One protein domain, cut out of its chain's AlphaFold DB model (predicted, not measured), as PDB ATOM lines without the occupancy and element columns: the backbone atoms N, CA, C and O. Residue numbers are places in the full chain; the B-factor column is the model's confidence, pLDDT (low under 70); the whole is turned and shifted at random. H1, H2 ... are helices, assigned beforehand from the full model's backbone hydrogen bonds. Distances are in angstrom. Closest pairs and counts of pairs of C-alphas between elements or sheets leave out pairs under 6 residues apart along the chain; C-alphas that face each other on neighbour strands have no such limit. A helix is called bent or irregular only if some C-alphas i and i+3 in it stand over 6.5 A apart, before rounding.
ATOM      1  N   SER A  51       3.288  28.187   2.188       85.31
ATOM      2  CA  SER A  51       2.555  28.997   1.201       85.31
ATOM      3  C   SER A  51       1.184  28.425   0.816       85.31
ATOM      4  O   SER A  51       0.272  29.180   0.489       85.31
ATOM      5  N   ALA A  52       1.014  27.100   0.883       80.50
ATOM      6  CA  ALA A  52      -0.234  26.427   0.526       80.50
ATOM      7  C   ALA A  52      -1.387  26.743   1.494       80.50
ATOM      8  O   ALA A  52      -2.527  26.873   1.058       80.50
ATOM      9  N   ASN A  53      -1.095  26.898   2.789       91.00
ATOM     10  CA  ASN A  53      -2.107  27.158   3.817       91.00
ATOM     11  C   ASN A  53      -2.221  28.656   4.168       91.00
ATOM     12  O   ASN A  53      -3.156  29.054   4.859       91.00
ATOM     13  N   MET A  54      -1.320  29.505   3.658       91.75
ATOM     14  CA  MET A  54      -1.334  30.953   3.906       91.75
ATOM     15  C   MET A  54      -2.581  31.650   3.342       91.75
ATOM     16  O   MET A  54      -3.142  32.520   3.996       91.75
ATOM     17  N   LYS A  55      -3.097  31.196   2.192       92.69
ATOM     18  CA  LYS A  55      -4.365  31.702   1.631       92.69
ATOM     19  C   LYS A  55      -5.573  31.421   2.524       92.69
ATOM     20  O   LYS A  55      -6.517  32.202   2.555       92.69
ATOM     21  N   GLU A  56      -5.569  30.287   3.221       94.06
ATOM     22  CA  GLU A  56      -6.649  29.923   4.144       94.06
ATOM     23  C   GLU A  56      -6.586  30.795   5.403       94.06
ATOM     24  O   GLU A  56      -7.615  31.293   5.852       94.06
ATOM     25  N   TYR A  57      -5.376  31.073   5.898       95.31
ATOM     26  CA  TYR A  57      -5.150  32.042   6.971       95.31
ATOM     27  C   TYR A  57      -5.616  33.461   6.591       95.31
ATOM     28  O   TYR A  57      -6.339  34.089   7.362       95.31
ATOM     29  N   GLU A  58      -5.280  33.945   5.391       94.62
ATOM     30  CA  GLU A  58      -5.750  35.241   4.872       94.62
ATOM     31  C   GLU A  58      -7.283  35.295   4.785       94.62
ATOM     32  O   GLU A  58      -7.905  36.221   5.302       94.62
ATOM     33  N   ALA A  59      -7.917  34.254   4.239       95.44
ATOM     34  CA  ALA A  59      -9.374  34.176   4.169       95.44
ATOM     35  C   ALA A  59     -10.042  34.161   5.560       95.44
ATOM     36  O   ALA A  59     -11.159  34.656   5.723       95.44
ATOM     37  N   MET A  60      -9.376  33.592   6.573       96.44
ATOM     38  CA  MET A  60      -9.838  33.648   7.962       96.44
ATOM     39  C   MET A  60      -9.751  35.060   8.546       96.44
ATOM     40  O   MET A  60     -10.672  35.467   9.257       96.44
ATOM     41  N   LEU A  61      -8.699  35.820   8.228       95.31
ATOM     42  CA  LEU A  61      -8.589  37.227   8.621       95.31
ATOM     43  C   LEU A  61      -9.695  38.072   7.977       95.31
ATOM     44  O   LEU A  61     -10.394  38.793   8.686       95.31
ATOM     45  N   ASP A  62      -9.908  37.930   6.668       97.12
ATOM     46  CA  ASP A  62     -10.879  38.730   5.907       97.12
ATOM     47  C   ASP A  62     -12.318  38.559   6.407       97.12
ATOM     48  O   ASP A  62     -13.105  39.509   6.423       97.12
ATOM     49  N   ARG A  63     -12.676  37.350   6.853       96.62
ATOM     50  CA  ARG A  63     -14.006  37.065   7.412       96.62
ATOM     51  C   ARG A  63     -14.138  37.387   8.902       96.62
ATOM     52  O   ARG A  63     -15.201  37.134   9.468       96.62
ATOM     53  N   GLY A  64     -13.082  37.894   9.541       96.00
ATOM     54  CA  GLY A  64     -13.065  38.183  10.973       96.00
ATOM     55  C   GLY A  64     -13.230  36.931  11.832       96.00
ATOM     56  O   GLY A  64     -14.032  36.935  12.768       96.00
ATOM     57  N   ALA A  65     -12.524  35.848  11.487       96.00
ATOM     58  CA  ALA A  65     -12.551  34.612  12.262       96.00
ATOM     59  C   ALA A  65     -12.185  34.873  13.731       96.00
ATOM     60  O   ALA A  65     -11.360  35.731  14.056       96.00
ATOM     61  N   LYS A  66     -12.817  34.127  14.632       94.81
ATOM     62  CA  LYS A  66     -12.587  34.272  16.068       94.81
ATOM     63  C   LYS A  66     -11.264  33.623  16.489       94.81
ATOM     64  O   LYS A  66     -10.793  32.714  15.801       94.81
ATOM     65  N   PRO A  67     -10.680  34.024  17.634       89.06
ATOM     66  CA  PRO A  67      -9.458  33.412  18.152       89.06
ATOM     67  C   PRO A  67      -9.525  31.882  18.216       89.06
ATOM     68  O   PRO A  67      -8.593  31.214  17.779       89.06
ATOM     69  N   GLU A  68     -10.652  31.315  18.653       92.19
ATOM     70  CA  GLU A  68     -10.821  29.862  18.770       92.19
ATOM     71  C   GLU A  68     -10.757  29.155  17.407       92.19
ATOM     72  O   GLU A  68     -10.290  28.022  17.311       92.19
ATOM     73  N   GLU A  69     -11.183  29.821  16.330       94.69
ATOM     74  CA  GLU A  69     -11.091  29.272  14.976       94.69
ATOM     75  C   GLU A  69      -9.638  29.220  14.497       94.69
ATOM     76  O   GLU A  69      -9.235  28.236  13.874       94.69
ATOM     77  N   PHE A  70      -8.835  30.243  14.809       92.69
ATOM     78  CA  PHE A  70      -7.403  30.246  14.499       92.69
ATOM     79  C   PHE A  70      -6.658  29.142  15.240       92.69
ATOM     80  O   PHE A  70      -5.787  28.500  14.663       92.69
ATOM     81  N   GLU A  71      -7.020  28.876  16.491       90.12
ATOM     82  CA  GLU A  71      -6.408  27.796  17.265       90.12
ATOM     83  C   GLU A  71      -6.653  26.428  16.634       90.12
ATOM     84  O   GLU A  71      -5.712  25.653  16.456       90.12
ATOM     85  N   VAL A  72      -7.904  26.151  16.252       93.75
ATOM     86  CA  VAL A  72      -8.268  24.911  15.556       93.75
ATOM     87  C   VAL A  72      -7.537  24.816  14.218       93.75
ATOM     88  O   VAL A  72      -7.010  23.757  13.875       93.75
ATOM     89  N   PHE A  73      -7.469  25.919  13.473       95.75
ATOM     90  CA  PHE A  73      -6.746  25.975  12.209       95.75
ATOM     91  C   PHE A  73      -5.261  25.647  12.395       95.75
ATOM     92  O   PHE A  73      -4.768  24.714  11.760       95.75
ATOM     93  N   PHE A  74      -4.558  26.339  13.293       94.75
ATOM     94  CA  PHE A  74      -3.132  26.109  13.505       94.75
ATOM     95  C   PHE A  74      -2.838  24.696  14.002       94.75
ATOM     96  O   PHE A  74      -1.926  24.072  13.472       94.75
ATOM     97  N   GLU A  75      -3.641  24.143  14.912       94.50
ATOM     98  CA  GLU A  75      -3.473  22.753  15.360       94.50
ATOM     99  C   GLU A  75      -3.711  21.746  14.220       94.50
ATOM    100  O   GLU A  75      -3.000  20.750  14.099       94.50
ATOM    101  N   SER A  76      -4.671  22.021  13.327       95.31
ATOM    102  CA  SER A  76      -4.949  21.148  12.177       95.31
ATOM    103  C   SER A  76      -3.832  21.146  11.128       95.31
ATOM    104  O   SER A  76      -3.610  20.132  10.465       95.31
ATOM    105  N   LYS A  77      -3.130  22.274  10.956       95.44
ATOM    106  CA  LYS A  77      -2.052  22.424   9.963       95.44
ATOM    107  C   LYS A  77      -0.675  22.118  10.542       95.44
ATOM    108  O   LYS A  77       0.217  21.689   9.812       95.44
ATOM    109  N   ILE A  78      -0.505  22.333  11.839       94.00
ATOM    110  CA  ILE A  78       0.729  22.137  12.589       94.00
ATOM    111  C   ILE A  78       0.388  21.235  13.783       94.00
ATOM    112  O   ILE A  78       0.068  21.741  14.855       94.00
ATOM    113  N   PRO A  79       0.445  19.899  13.624       93.44
ATOM    114  CA  PRO A  79       0.149  18.981  14.720       93.44
ATOM    115  C   PRO A  79       1.049  19.245  15.932       93.44
ATOM    116  O   PRO A  79       2.276  19.283  15.795       93.44
ATOM    117  N   GLY A  80       0.454  19.410  17.114       93.25
ATOM    118  CA  GLY A  80       1.177  19.808  18.319       93.25
ATOM    119  C   GLY A  80       1.615  21.271  18.277       93.25
ATOM    120  O   GLY A  80       2.743  21.588  18.671       93.25
ATOM    121  N   TYR A  81       0.751  22.170  17.794       93.25
ATOM    122  CA  TYR A  81       1.069  23.593  17.661       93.25
ATOM    123  C   TYR A  81       1.442  24.210  19.018       93.25
ATOM    124  O   TYR A  81       2.354  25.030  19.111       93.25
ATOM    125  N   ASN A  82       0.844  23.722  20.107       90.06
ATOM    126  CA  ASN A  82       1.232  24.073  21.475       90.06
ATOM    127  C   ASN A  82       2.707  23.759  21.799       90.06
ATOM    128  O   ASN A  82       3.402  24.575  22.406       90.06
ATOM    129  N   ILE A  83       3.188  22.572  21.421       93.44
ATOM    130  CA  ILE A  83       4.568  22.129  21.652       93.44
ATOM    131  C   ILE A  83       5.511  22.952  20.778       93.44
ATOM    132  O   ILE A  83       6.559  23.389  21.248       93.44
ATOM    133  N   PHE A  84       5.111  23.210  19.534       94.25
ATOM    134  CA  PHE A  84       5.840  24.073  18.617       94.25
ATOM    135  C   PHE A  84       6.047  25.481  19.196       94.25
ATOM    136  O   PHE A  84       7.190  25.922  19.313       94.25
ATOM    137  N   VAL A  85       4.977  26.141  19.653       93.44
ATOM    138  CA  VAL A  85       5.056  27.469  20.283       93.44
ATOM    139  C   VAL A  85       5.948  27.442  21.525       93.44
ATOM    140  O   VAL A  85       6.822  28.294  21.664       93.44
ATOM    141  N   ARG A  86       5.802  26.442  22.406       92.19
ATOM    142  CA  ARG A  86       6.680  26.296  23.583       92.19
ATOM    143  C   ARG A  86       8.152  26.155  23.198       92.19
ATOM    144  O   ARG A  86       8.999  26.747  23.854       92.19
ATOM    145  N   GLY A  87       8.455  25.424  22.126       94.31
ATOM    146  CA  GLY A  87       9.815  25.301  21.606       94.31
ATOM    147  C   GLY A  87      10.409  26.642  21.167       94.31
ATOM    148  O   GLY A  87      11.585  26.894  21.419       94.31
ATOM    149  N   ILE A  88       9.598  27.521  20.570       94.75
ATOM    150  CA  ILE A  88      10.016  28.883  20.204       94.75
ATOM    151  C   ILE A  88      10.306  29.708  21.460       94.75
ATOM    152  O   ILE A  88      11.340  30.364  21.528       94.75
ATOM    153  N   VAL A  89       9.437  29.636  22.475       92.25
ATOM    154  CA  VAL A  89       9.631  30.343  23.754       92.25
ATOM    155  C   VAL A  89      10.920  29.894  24.446       92.25
ATOM    156  O   VAL A  89      11.679  30.736  24.921       92.25
ATOM    157  N   THR A  90      11.191  28.587  24.495       92.75
ATOM    158  CA  THR A  90      12.431  28.054  25.081       92.75
ATOM    159  C   THR A  90      13.659  28.585  24.353       92.75
ATOM    160  O   THR A  90      14.509  29.193  24.994       92.75
ATOM    161  N   LYS A  91      13.705  28.451  23.022       93.19
ATOM    162  CA  LYS A  91      14.826  28.955  22.216       93.19
ATOM    163  C   LYS A  91      15.032  30.454  22.376       93.19
ATOM    164  O   LYS A  91      16.155  30.902  22.535       93.19
ATOM    165  N   PHE A  92      13.950  31.228  22.384       92.38
ATOM    166  CA  PHE A  92      14.024  32.673  22.569       92.38
ATOM    167  C   PHE A  92      14.661  33.052  23.914       92.38
ATOM    168  O   PHE A  92      15.488  33.957  23.970       92.38
ATOM    169  N   LYS A  93      14.313  32.348  25.000       90.00
ATOM    170  CA  LYS A  93      14.938  32.564  26.314       90.00
ATOM    171  C   LYS A  93      16.417  32.173  26.318       90.00
ATOM    172  O   LYS A  93      17.220  32.907  26.881       90.00
ATOM    173  N   GLU A  94      16.768  31.053  25.688       90.94
ATOM    174  CA  GLU A  94      18.161  30.601  25.546       90.94
ATOM    175  C   GLU A  94      19.000  31.628  24.768       90.94
ATOM    176  O   GLU A  94      20.032  32.069  25.264       90.94
ATOM    177  N   GLU A  95      18.512  32.100  23.617       89.56
ATOM    178  CA  GLU A  95      19.179  33.116  22.787       89.56
ATOM    179  C   GLU A  95      19.404  34.432  23.549       89.56
ATOM    180  O   GLU A  95      20.460  35.056  23.437       89.56
ATOM    181  N   LEU A  96      18.426  34.862  24.349       86.38
ATOM    182  CA  LEU A  96      18.561  36.048  25.195       86.38
ATOM    183  C   LEU A  96      19.588  35.856  26.318       86.38
ATOM    184  O   LEU A  96      20.298  36.802  26.650       86.38
ATOM    185  N   ALA A  97      19.662  34.659  26.906       84.06
ATOM    186  CA  ALA A  97      20.638  34.345  27.946       84.06
ATOM    187  C   ALA A  97      22.063  34.262  27.378       84.06
ATOM    188  O   ALA A  97      22.997  34.767  27.995       84.06
ATOM    189  N   GLU A  98      22.226  33.680  26.188       81.50
ATOM    190  CA  GLU A  98      23.503  33.620  25.471       81.50
ATOM    191  C   GLU A  98      23.962  35.000  24.987       81.50
ATOM    192  O   GLU A  98      25.139  35.320  25.097       81.50
ATOM    193  N   GLY A  99      23.046  35.842  24.498       64.50
ATOM    194  CA  GLY A  99      23.355  37.209  24.060       64.50
ATOM    195  C   GLY A  99      23.604  38.213  25.194       64.50
ATOM    196  O   GLY A  99      24.021  39.340  24.920       64.50
ATOM    197  N   ALA A 100      23.327  37.837  26.447       56.50
ATOM    198  CA  ALA A 100      23.622  38.628  27.641       56.50
ATOM    199  C   ALA A 100      25.014  38.333  28.245       56.50
ATOM    200  O   ALA A 100      25.429  39.053  29.158       56.50
ATOM    201  N   MET A 101      25.713  37.301  27.750       42.97
ATOM    202  CA  MET A 101      27.105  36.955  28.089       42.97
ATOM    203  C   MET A 101      28.093  37.519  27.065       42.97
ATOM    204  O   MET A 101      29.226  37.844  27.489       42.97
TER     205      MET A 101
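This is residues 51 to 101 of the 101 residues of an uncharacterized protein of Candidatus Moranbacteria bacterium CG_4_9_14_3_um_filter_45_14 (UniProt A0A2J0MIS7). What does the model look like? Two short helices, H1 and H2, run opposite ways side by side as a loose, small head, and the longer helix H3 leads away from the end of H2 as an arm, about perpendicular to it. Residues 85 to 101 stick out free and make much of the length. What is it made of? The printed part has 51 residues, with three named helices in the order H1, H2, H3 and no named strand; its class is all helix. How spread out is it? It is only just extended, close to loose, with a radius of gyration of the C-alphas of 14.9 A and spans of 46 by 21 by 20 A.

How do the first two helices stand? H1, residues 51 to 62, and H2, residues 67 to 77, are close but not clearly touching; their closest C-alphas, of Asn 53 and Lys 77, are 7.8 A apart. They run opposite ways at a shallow tilt of 12 degrees. Where does the third helix meet them? H3, residues 81 to 98, touches H2 only at the corner, and only just, with 3 pairs of C-alphas within 8 A, through its residues 81 to 82 alone. The closest C-alphas, of Glu 75 and Tyr 81, are 5.2 A apart, and the lines are about perpendicular at 89 degrees. H1 and H3 are apart. What do the backbones show? Every O i to N i+4 pair is within hydrogen-bond range in H2 and H3, and 6 of 8 are in H1.

Where does H1 lie? It begins at C-alpha 51 (2.555, 28.997, 1.201) and measures 17.2 A; it is only just irregular, with C-alphas 52 and 55 6.8 A apart. Where are the others? H2 measures 15.6 A, and H3 measures 25.8 A, ending at C-alpha 98 (23.503, 33.620, 25.471).

How large is it? The two C-alphas farthest apart, of Arg 63 and Met 101, are 46.0 A apart. Are there cuts or long links? The printed part has no cut, and the links H1 to H2 and H2 to H3 are tight. Where is confidence low? Residues 99 to 101 have pLDDT under 70; the mean of the printed part is 90.3.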